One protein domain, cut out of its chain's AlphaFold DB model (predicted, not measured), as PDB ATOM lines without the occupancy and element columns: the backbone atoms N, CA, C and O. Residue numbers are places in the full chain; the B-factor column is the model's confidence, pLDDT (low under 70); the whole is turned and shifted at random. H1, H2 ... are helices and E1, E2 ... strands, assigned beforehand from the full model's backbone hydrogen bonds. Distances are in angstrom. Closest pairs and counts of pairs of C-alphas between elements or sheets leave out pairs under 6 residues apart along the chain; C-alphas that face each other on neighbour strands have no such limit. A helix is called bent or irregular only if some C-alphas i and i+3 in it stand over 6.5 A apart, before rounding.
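Overview. This is residues 27 to 118 of the 133 residues of the protein "Protein phosphatase 2C domain-containing protein" of Candidatus Thiothrix singaporensis (UniProt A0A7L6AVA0). Two long helices, H1 and H2, lie over one face of a long, narrow, twisted sheet of four strands, and the other face of the sheet is bare. H1 lies over E2 and H2 over E3, both running lengthwise with the strands, while the short E4 finishes one edge; the helices and the sheet make two layers. The printed part has 92 residues with two named helices and four named strands, in the order E1, E2, H1, H2, E3, E4; the antiparallel sheet has the order E1, E2, E3, E4, and the class is mixed, helices and strands. The whole is compact, with a radius of gyration of the C-alphas of 13.7 A, and its outline is a rod of 43 by 21 by 18 A.

Arrangement. E1, residues 27 to 32, is an edge strand and forms a hairpin with E2, residues 38 to 46; they are antiparallel at 171 degrees, with N 29 and O 41 within hydrogen-bond range at 2.9 A. H1, residues 51 to 69, is on the sheet at a height of 7.1 A, over E2 and only just over E1, where 3 of its C-alphas fall. It runs along the strands, at 17 degrees to E2 on the local plane; the closest C-alphas of H1 and E2, those of Gly 52 and Gly 45, are 3.9 A apart. H2, residues 74 to 95, forms a helical hairpin with H1: they touch, with the closest C-alphas, those of Phe 67 and Thr 81, 5.6 A apart, and run opposite ways at a steep tilt of 41 degrees. On the same face as H1, H2 lies over E3, residues 103 to 112, at a height over the sheet of 9.6 A and along the strands, at 21 degrees to E3 on the local plane; their closest C-alphas, those of Leu 89 and Gly 103, are 7.4 A apart. E3 is antiparallel to E2 at 169 degrees, with N 107 and O 42 2.9 A apart, within hydrogen-bond range. E4, residues 115 to 117, is the other edge strand and forms a hairpin with E3, with N 110 and O 117 within hydrogen-bond range at 2.8 A. In H2 every O i to N i+4 pair is within hydrogen-bond range, in H1 13 of 15.

Along the chain. E1 begins at C-alpha 27, (2.453, -33.539, -7.138). E2 is 26.5 A long, H1 27.5 A, H2 31.5 A and E3 29.4 A. H1 is irregular, but only just: C-alphas 65 and 68 are 6.8 A apart. H2 begins at C-alpha 74, (12.644, -15.248, 1.458), and E4 ends at C-alpha 117, (8.381, -19.162, 5.374).

Size, cuts and confidence. The two C-alphas farthest apart, those of Pro 97 and Ser 114, are 44.8 A apart. The printed part has no cut and no long link. The mean pLDDT of the printed part is 91.1; residues 49 and 100 are under 70.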
ATOM      1  N   ASN A  27       1.015 -33.497  -6.906       96.56
ATOM      2  CA  ASN A  27       2.453 -33.539  -7.138       96.56
ATOM      3  C   ASN A  27       3.211 -32.812  -6.027       96.56
ATOM      4  O   ASN A  27       2.739 -31.823  -5.469       96.56
ATOM      5  N   LEU A  28       4.410 -33.290  -5.710       96.94
ATOM      6  CA  LEU A  28       5.257 -32.734  -4.664       96.94
ATOM      7  C   LEU A  28       6.715 -32.699  -5.106       96.94
ATOM      8  O   LEU A  28       7.186 -33.554  -5.851       96.94
ATOM      9  N   GLY A  29       7.456 -31.725  -4.594       96.12
ATOM     10  CA  GLY A  29       8.882 -31.599  -4.843       96.12
ATOM     11  C   GLY A  29       9.582 -30.942  -3.672       96.12
ATOM     12  O   GLY A  29       9.022 -30.086  -2.993       96.12
ATOM     13  N   PHE A  30      10.827 -31.332  -3.435       95.94
ATOM     14  CA  PHE A  30      11.656 -30.717  -2.412       95.94
ATOM     15  C   PHE A  30      13.097 -30.568  -2.888       95.94
ATOM     16  O   PHE A  30      13.579 -31.312  -3.743       95.94
ATOM     17  N   ARG A  31      13.789 -29.577  -2.332       95.56
ATOM     18  CA  ARG A  31      15.203 -29.311  -2.578       95.56
ATOM     19  C   ARG A  31      15.865 -28.882  -1.278       95.56
ATOM     20  O   ARG A  31      15.524 -27.836  -0.732       95.56
ATOM     21  N   GLN A  32      16.821 -29.685  -0.826       94.06
ATOM     22  CA  GLN A  32      17.752 -29.302   0.230       94.06
ATOM     23  C   GLN A  32      18.924 -28.523  -0.376       94.06
ATOM     24  O   GLN A  32      19.381 -28.841  -1.478       94.06
ATOM     25  N   TYR A  33      19.387 -27.506   0.338       92.69
ATOM     26  CA  TYR A  33      20.522 -26.669  -0.039       92.69
ATOM     27  C   TYR A  33      21.724 -26.946   0.870       92.69
ATOM     28  O   TYR A  33      21.584 -27.474   1.972       92.69
ATOM     29  N   GLU A  34      22.918 -26.566   0.413       90.38
ATOM     30  CA  GLU A  34      24.175 -26.788   1.145       90.38
ATOM     31  C   GLU A  34      24.227 -26.060   2.498       90.38
ATOM     32  O   GLU A  34      24.907 -26.510   3.416       90.38
ATOM     33  N   ASP A  35      23.479 -24.963   2.646       90.12
ATOM     34  CA  ASP A  35      23.350 -24.212   3.901       90.12
ATOM     35  C   ASP A  35      22.377 -24.861   4.907       90.12
ATOM     36  O   ASP A  35      22.109 -24.292   5.966       90.12
ATOM     37  N   GLY A  36      21.838 -26.042   4.585       91.62
ATOM     38  CA  GLY A  36      20.864 -26.765   5.400       91.62
ATOM     39  C   GLY A  36      19.427 -26.262   5.255       91.62
ATOM     40  O   GLY A  36      18.543 -26.772   5.942       91.62
ATOM     41  N   SER A  37      19.165 -25.285   4.378       94.38
ATOM     42  CA  SER A  37      17.797 -24.855   4.081       94.38
ATOM     43  C   SER A  37      17.054 -25.862   3.197       94.38
ATOM     44  O   SER A  37      17.652 -26.666   2.474       94.38
ATOM     45  N   LEU A  38      15.722 -25.824   3.254       96.19
ATOM     46  CA  LEU A  38      14.836 -26.724   2.514       96.19
ATOM     47  C   LEU A  38      13.736 -25.923   1.827       96.19
ATOM     48  O   LEU A  38      12.987 -25.212   2.491       96.19
ATOM     49  N   LEU A  39      13.583 -26.106   0.518       97.50
ATOM     50  CA  LEU A  39      12.356 -25.774  -0.203       97.50
ATOM     51  C   LEU A  39      11.505 -27.039  -0.323       97.50
ATOM     52  O   LEU A  39      12.009 -28.054  -0.796       97.50
ATOM     53  N   ALA A  40      10.226 -26.974   0.032       97.19
ATOM     54  CA  ALA A  40       9.242 -28.002  -0.291       97.19
ATOM     55  C   ALA A  40       8.021 -27.362  -0.961       97.19
ATOM     56  O   ALA A  40       7.597 -26.270  -0.592       97.19
ATOM     57  N   VAL A  41       7.479 -28.034  -1.968       96.75
ATOM     58  CA  VAL A  41       6.371 -27.574  -2.802       96.75
ATOM     59  C   VAL A  41       5.386 -28.724  -2.948       96.75
ATOM     60  O   VAL A  41       5.796 -29.855  -3.200       96.75
ATOM     61  N   LEU A  42       4.101 -28.433  -2.798       95.69
ATOM     62  CA  LEU A  42       3.003 -29.369  -3.004       95.69
ATOM     63  C   LEU A  42       1.954 -28.686  -3.879       95.69
ATOM     64  O   LEU A  42       1.640 -27.512  -3.670       95.69
ATOM     65  N   ALA A  43       1.418 -29.421  -4.841       94.38
ATOM     66  CA  ALA A  43       0.362 -28.965  -5.722       94.38
ATOM     67  C   ALA A  43      -0.707 -30.050  -5.880       94.38
ATOM     68  O   ALA A  43      -0.367 -31.208  -6.077       94.38
ATOM     69  N   ASP A  44      -1.977 -29.653  -5.835       92.06
ATOM     70  CA  ASP A  44      -3.132 -30.496  -6.183       92.06
ATOM     71  C   ASP A  44      -3.731 -29.933  -7.477       92.06
ATOM     72  O   ASP A  44      -4.128 -28.760  -7.547       92.06
ATOM     73  N   GLY A  45      -3.671 -30.742  -8.528       90.69
ATOM     74  CA  GLY A  45      -4.093 -30.422  -9.876       90.69
ATOM     75  C   GLY A  45      -5.597 -30.576 -10.067       90.69
ATOM     76  O   GLY A  45      -6.219 -31.534  -9.639       90.69
ATOM     77  N   MET A  46      -6.189 -29.645 -10.804       86.81
ATOM     78  CA  MET A  46      -7.589 -29.662 -11.216       86.81
ATOM     79  C   MET A  46      -7.677 -29.469 -12.731       86.81
ATOM     80  O   MET A  46      -6.934 -28.681 -13.311       86.81
ATOM     81  N   GLY A  47      -8.603 -30.150 -13.402       75.94
ATOM     82  CA  GLY A  47      -8.820 -29.926 -14.837       75.94
ATOM     83  C   GLY A  47      -9.395 -31.086 -15.636       75.94
ATOM     84  O   GLY A  47      -9.567 -30.931 -16.845       75.94
ATOM     85  N   GLY A  48      -9.736 -32.199 -14.981       72.81
ATOM     86  CA  GLY A  48     -10.149 -33.447 -15.624       72.81
ATOM     87  C   GLY A  48      -8.937 -34.326 -15.944       72.81
ATOM     88  O   GLY A  48      -7.839 -33.805 -16.059       72.81
ATOM     89  N   HIS A  49      -9.167 -35.634 -16.130       66.00
ATOM     90  CA  HIS A  49      -8.176 -36.728 -16.088       66.00
ATOM     91  C   HIS A  49      -6.712 -36.400 -16.447       66.00
ATOM     92  O   HIS A  49      -5.825 -36.765 -15.688       66.00
ATOM     93  N   ALA A  50      -6.431 -35.778 -17.599       75.50
ATOM     94  CA  ALA A  50      -5.056 -35.470 -18.027       75.50
ATOM     95  C   ALA A  50      -4.624 -34.018 -17.743       75.50
ATOM     96  O   ALA A  50      -3.445 -33.687 -17.805       75.50
ATOM     97  N   GLY A  51      -5.577 -33.127 -17.478       85.94
ATOM     98  CA  GLY A  51      -5.314 -31.722 -17.203       85.94
ATOM     99  C   GLY A  51      -4.708 -31.518 -15.822       85.94
ATOM    100  O   GLY A  51      -3.703 -30.823 -15.723       85.94
ATOM    101  N   GLY A  52      -5.280 -32.121 -14.773       89.25
ATOM    102  CA  GLY A  52      -4.819 -31.901 -13.399       89.25
ATOM    103  C   GLY A  52      -3.396 -32.408 -13.161       89.25
ATOM    104  O   GLY A  52      -2.571 -31.647 -12.661       89.25
ATOM    105  N   GLU A  53      -3.080 -33.624 -13.614       91.38
ATOM    106  CA  GLU A  53      -1.729 -34.212 -13.536       91.38
ATOM    107  C   GLU A  53      -0.665 -33.292 -14.160       91.38
ATOM    108  O   GLU A  53       0.333 -32.943 -13.528       91.38
ATOM    109  N   VAL A  54      -0.920 -32.804 -15.379       90.75
ATOM    110  CA  VAL A  54      -0.009 -31.879 -16.071       90.75
ATOM    111  C   VAL A  54       0.098 -30.542 -15.328       90.75
ATOM    112  O   VAL A  54       1.168 -29.926 -15.308       90.75
ATOM    113  N   ALA A  55      -0.994 -30.074 -14.716       91.06
ATOM    114  CA  ALA A  55      -1.017 -28.825 -13.964       91.06
ATOM    115  C   ALA A  55      -0.100 -28.878 -12.744       91.06
ATOM    116  O   ALA A  55       0.730 -27.984 -12.563       91.06
ATOM    117  N   SER A  56      -0.269 -29.898 -11.903       93.75
ATOM    118  CA  SER A  56       0.448 -30.022 -10.635       93.75
ATOM    119  C   SER A  56       1.927 -30.316 -10.862       93.75
ATOM    120  O   SER A  56       2.771 -29.674 -10.230       93.75
ATOM    121  N   GLU A  57       2.263 -31.174 -11.832       95.06
ATOM    122  CA  GLU A  57       3.649 -31.422 -12.247       95.06
ATOM    123  C   GLU A  57       4.334 -30.127 -12.686       95.06
ATOM    124  O   GLU A  57       5.425 -29.778 -12.221       95.06
ATOM    125  N   MET A  58       3.672 -29.366 -13.555       94.25
ATOM    126  CA  MET A  58       4.213 -28.109 -14.046       94.25
ATOM    127  C   MET A  58       4.359 -27.074 -12.930       94.25
ATOM    128  O   MET A  58       5.361 -26.356 -12.905       94.25
ATOM    129  N   ALA A  59       3.393 -26.998 -12.014       94.81
ATOM    130  CA  ALA A  59       3.420 -26.070 -10.893       94.81
ATOM    131  C   ALA A  59       4.638 -26.327  -9.991       94.81
ATOM    132  O   ALA A  59       5.432 -25.412  -9.759       94.81
ATOM    133  N   VAL A  60       4.837 -27.575  -9.554       97.12
ATOM    134  CA  VAL A  60       5.976 -27.981  -8.712       97.12
ATOM    135  C   VAL A  60       7.300 -27.734  -9.428       97.12
ATOM    136  O   VAL A  60       8.211 -27.118  -8.862       97.12
ATOM    137  N   ARG A  61       7.406 -28.167 -10.690       97.50
ATOM    138  CA  ARG A  61       8.638 -28.051 -11.475       97.50
ATOM    139  C   ARG A  61       9.051 -26.595 -11.677       97.50
ATOM    140  O   ARG A  61      10.181 -26.231 -11.353       97.50
ATOM    141  N   LEU A  62       8.143 -25.750 -12.168       96.81
ATOM    142  CA  LEU A  62       8.429 -24.335 -12.418       96.81
ATOM    143  C   LEU A  62       8.789 -23.587 -11.135       96.81
ATOM    144  O   LEU A  62       9.715 -22.773 -11.148       96.81
ATOM    145  N   PHE A  63       8.092 -23.873 -10.032       97.38
ATOM    146  CA  PHE A  63       8.382 -23.243  -8.749       97.38
ATOM    147  C   PHE A  63       9.798 -23.602  -8.280       97.38
ATOM    148  O   PHE A  63      10.597 -22.718  -7.967       97.38
ATOM    149  N   GLY A  64      10.144 -24.893  -8.291       97.56
ATOM    150  CA  GLY A  64      11.466 -25.376  -7.886       97.56
ATOM    151  C   GLY A  64      12.606 -24.918  -8.804       97.56
ATOM    152  O   GLY A  64      13.726 -24.692  -8.336       97.56
ATOM    153  N   GLU A  65      12.357 -24.755 -10.103       97.56
ATOM    154  CA  GLU A  65      13.338 -24.242 -11.071       97.56
ATOM    155  C   GLU A  65      13.573 -22.733 -10.930       97.56
ATOM    156  O   GLU A  65      14.711 -22.277 -11.070       97.56
ATOM    157  N   TYR A  66      12.524 -21.956 -10.652       97.94
ATOM    158  CA  TYR A  66      12.596 -20.495 -10.635       97.94
ATOM    159  C   TYR A  66      12.993 -19.918  -9.271       97.94
ATOM    160  O   TYR A  66      13.745 -18.947  -9.226       97.94
ATOM    161  N   PHE A  67      12.592 -20.538  -8.155       97.88
ATOM    162  CA  PHE A  67      12.917 -20.047  -6.807       97.88
ATOM    163  C   PHE A  67      14.415 -19.745  -6.562       97.88
ATOM    164  O   PHE A  67      14.723 -18.695  -5.990       97.88
ATOM    165  N   PRO A  68      15.389 -20.570  -7.003       96.31
ATOM    166  CA  PRO A  68      16.816 -20.263  -6.834       96.31
ATOM    167  C   PRO A  68      17.301 -19.045  -7.629       96.31
ATOM    168  O   PRO A  68      18.362 -18.516  -7.325       96.31
ATOM    169  N   GLN A  69      16.553 -18.627  -8.653       96.62
ATOM    170  CA  GLN A  69      16.902 -17.506  -9.531       96.62
ATOM    171  C   GLN A  69      16.401 -16.160  -8.982       96.62
ATOM    172  O   GLN A  69      16.805 -15.107  -9.470       96.62
ATOM    173  N   THR A  70      15.518 -16.189  -7.980       96.81
ATOM    174  CA  THR A  70      14.963 -14.990  -7.339       96.81
ATOM    175  C   THR A  70      15.942 -14.374  -6.340       96.81
ATOM    176  O   THR A  70      16.760 -15.068  -5.730       96.81
ATOM    177  N   LEU A  71      15.833 -13.060  -6.138       95.69
ATOM    178  CA  LEU A  71      16.692 -12.282  -5.243       95.69
ATOM    179  C   LEU A  71      15.858 -11.586  -4.158       95.69
ATOM    180  O   LEU A  71      14.663 -11.365  -4.320       95.69
ATOM    181  N   GLY A  72      16.501 -11.206  -3.054       96.00
ATOM    182  CA  GLY A  72      15.855 -10.498  -1.945       96.00
ATOM    183  C   GLY A  72      15.507 -11.401  -0.762       96.00
ATOM    184  O   GLY A  72      16.126 -12.445  -0.553       96.00
ATOM    185  N   THR A  73      14.545 -10.966   0.053       96.62
ATOM    186  CA  THR A  73      14.120 -11.704   1.252       96.62
ATOM    187  C   THR A  73      13.340 -12.962   0.869       96.62
ATOM    188  O   THR A  73      12.696 -13.004  -0.178       96.62
ATOM    189  N   ILE A  74      13.361 -13.990   1.721       96.50
ATOM    190  CA  ILE A  74      12.644 -15.248   1.458       96.50
ATOM    191  C   ILE A  74      11.145 -15.022   1.171       96.50
ATOM    192  O   ILE A  74      10.675 -15.569   0.173       96.50
ATOM    193  N   PRO A  75      10.397 -14.194   1.933       95.69
ATOM    194  CA  PRO A  75       8.998 -13.907   1.608       95.69
ATOM    195  C   PRO A  75       8.809 -13.310   0.209       95.69
ATOM    196  O   PRO A  75       7.973 -13.787  -0.554       95.69
ATOM    197  N   THR A  76       9.629 -12.321  -0.173       95.44
ATOM    198  CA  THR A  76       9.558 -11.712  -1.511       95.44
ATOM    199  C   THR A  76       9.855 -12.731  -2.606       95.44
ATOM    200  O   THR A  76       9.141 -12.787  -3.602       95.44
ATOM    201  N   ARG A  77      10.866 -13.578  -2.399       96.75
ATOM    202  CA  ARG A  77      11.244 -14.648  -3.328       96.75
ATOM    203  C   ARG A  77      10.131 -15.679  -3.517       96.75
ATOM    204  O   ARG A  77       9.867 -16.095  -4.645       96.75
ATOM    205  N   LEU A  78       9.464 -16.080  -2.431       96.38
ATOM    206  CA  LEU A  78       8.328 -17.005  -2.466       96.38
ATOM    207  C   LEU A  78       7.147 -16.412  -3.244       96.38
ATOM    208  O   LEU A  78       6.641 -17.068  -4.155       96.38
ATOM    209  N   ASP A  79       6.757 -15.171  -2.949       94.62
ATOM    210  CA  ASP A  79       5.659 -14.495  -3.651       94.62
ATOM    211  C   ASP A  79       5.993 -14.244  -5.131       94.62
ATOM    212  O   ASP A  79       5.146 -14.432  -6.008       94.62
ATOM    213  N   GLU A  80       7.226 -13.847  -5.456       95.50
ATOM    214  CA  GLU A  80       7.668 -13.673  -6.844       95.50
ATOM    215  C   GLU A  80       7.596 -14.996  -7.618       95.50
ATOM    216  O   GLU A  80       7.064 -15.043  -8.734       95.50
ATOM    217  N   THR A  81       8.074 -16.081  -7.007       96.88
ATOM    218  CA  THR A  81       8.059 -17.419  -7.607       96.88
ATOM    219  C   THR A  81       6.639 -17.930  -7.809       96.88
ATOM    220  O   THR A  81       6.331 -18.492  -8.866       96.88
ATOM    221  N   LEU A  82       5.749 -17.686  -6.847       94.69
ATOM    222  CA  LEU A  82       4.332 -18.022  -6.942       94.69
ATOM    223  C   LEU A  82       3.681 -17.332  -8.147       94.69
ATOM    224  O   LEU A  82       3.068 -17.989  -8.994       94.69
ATOM    225  N   HIS A  83       3.867 -16.015  -8.276       93.50
ATOM    226  CA  HIS A  83       3.319 -15.246  -9.393       93.50
ATOM    227  C   HIS A  83       3.924 -15.658 -10.736       93.50
ATOM    228  O   HIS A  83       3.210 -15.718 -11.739       93.50
ATOM    229  N   TYR A  84       5.228 -15.939 -10.782       95.12
ATOM    230  CA  TYR A  84       5.868 -16.467 -11.984       95.12
ATOM    231  C   TYR A  84       5.231 -17.794 -12.404       95.12
ATOM    232  O   TYR A  84       4.788 -17.915 -13.548       95.12
ATOM    233  N   THR A  85       5.124 -18.743 -11.474       94.75
ATOM    234  CA  THR A  85       4.559 -20.078 -11.706       94.75
ATOM    235  C   THR A  85       3.125 -19.985 -12.221       94.75
ATOM    236  O   THR A  85       2.808 -20.548 -13.269       94.75
ATOM    237  N   HIS A  86       2.282 -19.178 -11.568       91.88
ATOM    238  CA  HIS A  86       0.906 -18.936 -12.005       91.88
ATOM    239  C   HIS A  86       0.837 -18.362 -13.431       91.88
ATOM    240  O   HIS A  86       0.089 -18.866 -14.272       91.88
ATOM    241  N   ARG A  87       1.656 -17.350 -13.756       92.25
ATOM    242  CA  ARG A  87       1.683 -16.770 -15.111       92.25
ATOM    243  C   ARG A  87       2.069 -17.797 -16.173       92.25
ATOM    244  O   ARG A  87       1.504 -17.765 -17.264       92.25
ATOM    245  N   GLN A  88       3.031 -18.675 -15.892       92.56
ATOM    246  CA  GLN A  88       3.433 -19.712 -16.844       92.56
ATOM    247  C   GLN A  88       2.348 -20.778 -17.025       92.56
ATOM    248  O   GLN A  88       2.060 -21.137 -18.166       92.56
ATOM    249  N   LEU A  89       1.698 -21.218 -15.941       89.38
ATOM    250  CA  LEU A  89       0.545 -22.121 -16.018       89.38
ATOM    251  C   LEU A  89      -0.549 -21.526 -16.911       89.38
ATOM    252  O   LEU A  89      -0.979 -22.162 -17.870       89.38
ATOM    253  N   CYS A  90      -0.924 -20.265 -16.685       87.12
ATOM    254  CA  CYS A  90      -1.961 -19.614 -17.484       87.12
ATOM    255  C   CYS A  90      -1.566 -19.461 -18.961       87.12
ATOM    256  O   CYS A  90      -2.421 -19.582 -19.838       87.12
ATOM    257  N   ARG A  91      -0.280 -19.239 -19.268       89.25
ATOM    258  CA  ARG A  91       0.213 -19.232 -20.658       89.25
ATOM    259  C   ARG A  91       0.058 -20.598 -21.323       89.25
ATOM    260  O   ARG A  91      -0.322 -20.652 -22.488       89.25
ATOM    261  N   GLN A  92       0.316 -21.684 -20.598       86.12
ATOM    262  CA  GLN A  92       0.167 -23.039 -21.134       86.12
ATOM    263  C   GLN A  92      -1.299 -23.412 -21.364       86.12
ATOM    264  O   GLN A  92      -1.624 -23.931 -22.429       86.12
ATOM    265  N   VAL A  93      -2.196 -23.044 -20.442       81.94
ATOM    266  CA  VAL A  93      -3.655 -23.175 -20.626       81.94
ATOM    267  C   VAL A  93      -4.127 -22.441 -21.886       81.94
ATOM    268  O   VAL A  93      -4.952 -22.951 -22.641       81.94
ATOM    269  N   GLN A  94      -3.595 -21.244 -22.150       80.25
ATOM    270  CA  GLN A  94      -3.947 -20.475 -23.348       80.25
ATOM    271  C   GLN A  94      -3.392 -21.086 -24.642       80.25
ATOM    272  O   GLN A  94      -4.045 -20.995 -25.681       80.25
ATOM    273  N   ALA A  95      -2.205 -21.695 -24.591       84.00
ATOM    274  CA  ALA A  95      -1.557 -22.305 -25.750       84.00
ATOM    275  C   ALA A  95      -2.158 -23.666 -26.144       84.00
ATOM    276  O   ALA A  95      -2.007 -24.078 -27.294       84.00
ATOM    277  N   ARG A  96      -2.832 -24.354 -25.214       78.00
ATOM    278  CA  ARG A  96      -3.370 -25.712 -25.388       78.00
ATOM    279  C   ARG A  96      -4.867 -25.751 -25.073       78.00
ATOM    280  O   ARG A  96      -5.242 -25.919 -23.912       78.00
ATOM    281  N   PRO A  97      -5.748 -25.581 -26.075       71.62
ATOM    282  CA  PRO A  97      -7.199 -25.585 -25.882       71.62
ATOM    283  C   PRO A  97      -7.751 -26.840 -25.190       71.62
ATOM    284  O   PRO A  97      -8.786 -26.760 -24.527       71.62
ATOM    285  N   GLU A  98      -7.072 -27.975 -25.334       72.06
ATOM    286  CA  GLU A  98      -7.353 -29.249 -24.672       72.06
ATOM    287  C   GLU A  98      -7.112 -29.218 -23.151       72.06
ATOM    288  O   GLU A  98      -7.666 -30.041 -22.432       72.06
ATOM    289  N   LEU A  99      -6.369 -28.225 -22.649       71.19
ATOM    290  CA  LEU A  99      -6.085 -27.988 -21.227       71.19
ATOM    291  C   LEU A  99      -6.875 -26.795 -20.664       71.19
ATOM    292  O   LEU A  99      -6.487 -26.212 -19.657       71.19
ATOM    293  N   LYS A 100      -7.983 -26.389 -21.298       66.81
ATOM    294  CA  LYS A 100      -8.754 -25.185 -20.918       66.81
ATOM    295  C   LYS A 100      -9.248 -25.146 -19.468       66.81
ATOM    296  O   LYS A 100      -9.530 -24.060 -18.966       66.81
ATOM    297  N   SER A 101      -9.398 -26.302 -18.833       72.00
ATOM    298  CA  SER A 101      -9.811 -26.459 -17.434       72.00
ATOM    299  C   SER A 101      -8.640 -26.674 -16.473       72.00
ATOM    300  O   SER A 101      -8.876 -26.788 -15.275       72.00
ATOM    301  N   MET A 102      -7.404 -26.737 -16.978       80.19
ATOM    302  CA  MET A 102      -6.216 -27.023 -16.185       80.19
ATOM    303  C   MET A 102      -5.921 -25.890 -15.194       80.19
ATOM    304  O   MET A 102      -5.800 -24.718 -15.556       80.19
ATOM    305  N   GLY A 103      -5.744 -26.262 -13.937       83.94
ATOM    306  CA  GLY A 103      -5.303 -25.419 -12.839       83.94
ATOM    307  C   GLY A 103      -4.631 -26.281 -11.780       83.94
ATOM    308  O   GLY A 103      -4.758 -27.496 -11.789       83.94
ATOM    309  N   ALA A 104      -3.904 -25.662 -10.864       87.69
ATOM    310  CA  ALA A 104      -3.376 -26.355  -9.701       87.69
ATOM    311  C   ALA A 104      -3.478 -25.424  -8.503       87.69
ATOM    312  O   ALA A 104      -3.209 -24.223  -8.623       87.69
ATOM    313  N   THR A 105      -3.844 -25.978  -7.353       89.38
ATOM    314  CA  THR A 105      -3.461 -25.363  -6.086       89.38
ATOM    315  C   THR A 105      -1.954 -25.538  -5.920       89.38
ATOM    316  O   THR A 105      -1.365 -26.472  -6.459       89.38
ATOM    317  N   LEU A 106      -1.301 -24.620  -5.213       92.56
ATOM    318  CA  LEU A 106       0.109 -24.764  -4.877       92.56
ATOM    319  C   LEU A 106       0.370 -24.123  -3.524       92.56
ATOM    320  O   LEU A 106      -0.013 -22.974  -3.290       92.56
ATOM    321  N   ILE A 107       1.070 -24.864  -2.677       93.19
ATOM    322  CA  ILE A 107       1.694 -24.374  -1.457       93.19
ATOM    323  C   ILE A 107       3.194 -24.638  -1.540       93.19
ATOM    324  O   ILE A 107       3.639 -25.668  -2.047       93.19
ATOM    325  N   ALA A 108       3.980 -23.691  -1.043       95.25
ATOM    326  CA  ALA A 108       5.415 -23.844  -0.899       95.25
ATOM    327  C   ALA A 108       5.825 -23.438   0.512       95.25
ATOM    328  O   ALA A 108       5.262 -22.507   1.086       95.25
ATOM    329  N   VAL A 109       6.821 -24.124   1.052       96.19
ATOM    330  CA  VAL A 109       7.473 -23.764   2.305       96.19
ATOM    331  C   VAL A 109       8.974 -23.697   2.087       96.19
ATOM    332  O   VAL A 109       9.553 -24.546   1.408       96.19
ATOM    333  N   PHE A 110       9.605 -22.679   2.658       97.44
ATOM    334  CA  PHE A 110      11.051 -22.570   2.734       97.44
ATOM    335  C   PHE A 110      11.464 -22.535   4.201       97.44
ATOM    336  O   PHE A 110      10.978 -21.697   4.955       97.44
ATOM    337  N   ILE A 111      12.336 -23.449   4.607       96.25
ATOM    338  CA  ILE A 111      12.834 -23.555   5.978       96.25
ATOM    339  C   ILE A 111      14.299 -23.129   5.978       96.25
ATOM    340  O   ILE A 111      15.094 -23.681   5.217       96.25
ATOM    341  N   GLN A 112      14.660 -22.168   6.828       94.06
ATOM    342  CA  GLN A 112      16.042 -21.723   7.015       94.06
ATOM    343  C   GLN A 112      16.307 -21.447   8.495       94.06
ATOM    344  O   GLN A 112      15.670 -20.587   9.101       94.06
ATOM    345  N   GLY A 113      17.274 -22.160   9.080       91.00
ATOM    346  CA  GLY A 113      17.491 -22.101  10.527       91.00
ATOM    347  C   GLY A 113      16.206 -22.451  11.283       91.00
ATOM    348  O   GLY A 113      15.500 -23.371  10.902       91.00
ATOM    349  N   SER A 114      15.854 -21.702  12.324       89.88
ATOM    350  CA  SER A 114      14.615 -21.922  13.089       89.88
ATOM    351  C   SER A 114      13.345 -21.353  12.442       89.88
ATOM    352  O   SER A 114      12.284 -21.405  13.060       89.88
ATOM    353  N   GLU A 115      13.443 -20.782  11.242       94.31
ATOM    354  CA  GLU A 115      12.353 -20.048  10.602       94.31
ATOM    355  C   GLU A 115      11.714 -20.861   9.471       94.31
ATOM    356  O   GLU A 115      12.399 -21.516   8.678       94.31
ATOM    357  N   LEU A 116      10.387 -20.770   9.371       95.50
ATOM    358  CA  LEU A 116       9.590 -21.331   8.283       95.50
ATOM    359  C   LEU A 116       8.856 -20.197   7.566       95.50
ATOM    360  O   LEU A 116       8.148 -19.407   8.187       95.50
ATOM    361  N   TYR A 117       9.000 -20.152   6.247       96.88
ATOM    362  CA  TYR A 117       8.381 -19.162   5.374       96.88
ATOM    363  C   TYR A 117       7.419 -19.845   4.404       96.88
ATOM    364  O   TYR A 117       7.758 -20.874   3.824       96.88
ATOM    365  N   TRP A 118       6.255 -19.245   4.166       95.12
ATOM    366  CA  TRP A 118       5.326 -19.639   3.102       95.12
ATOM    367  C   TRP A 118       4.830 -18.394   2.344       95.12
ATOM    368  O   TRP A 118       4.845 -17.298   2.915       95.12
TER     369      TRP A 118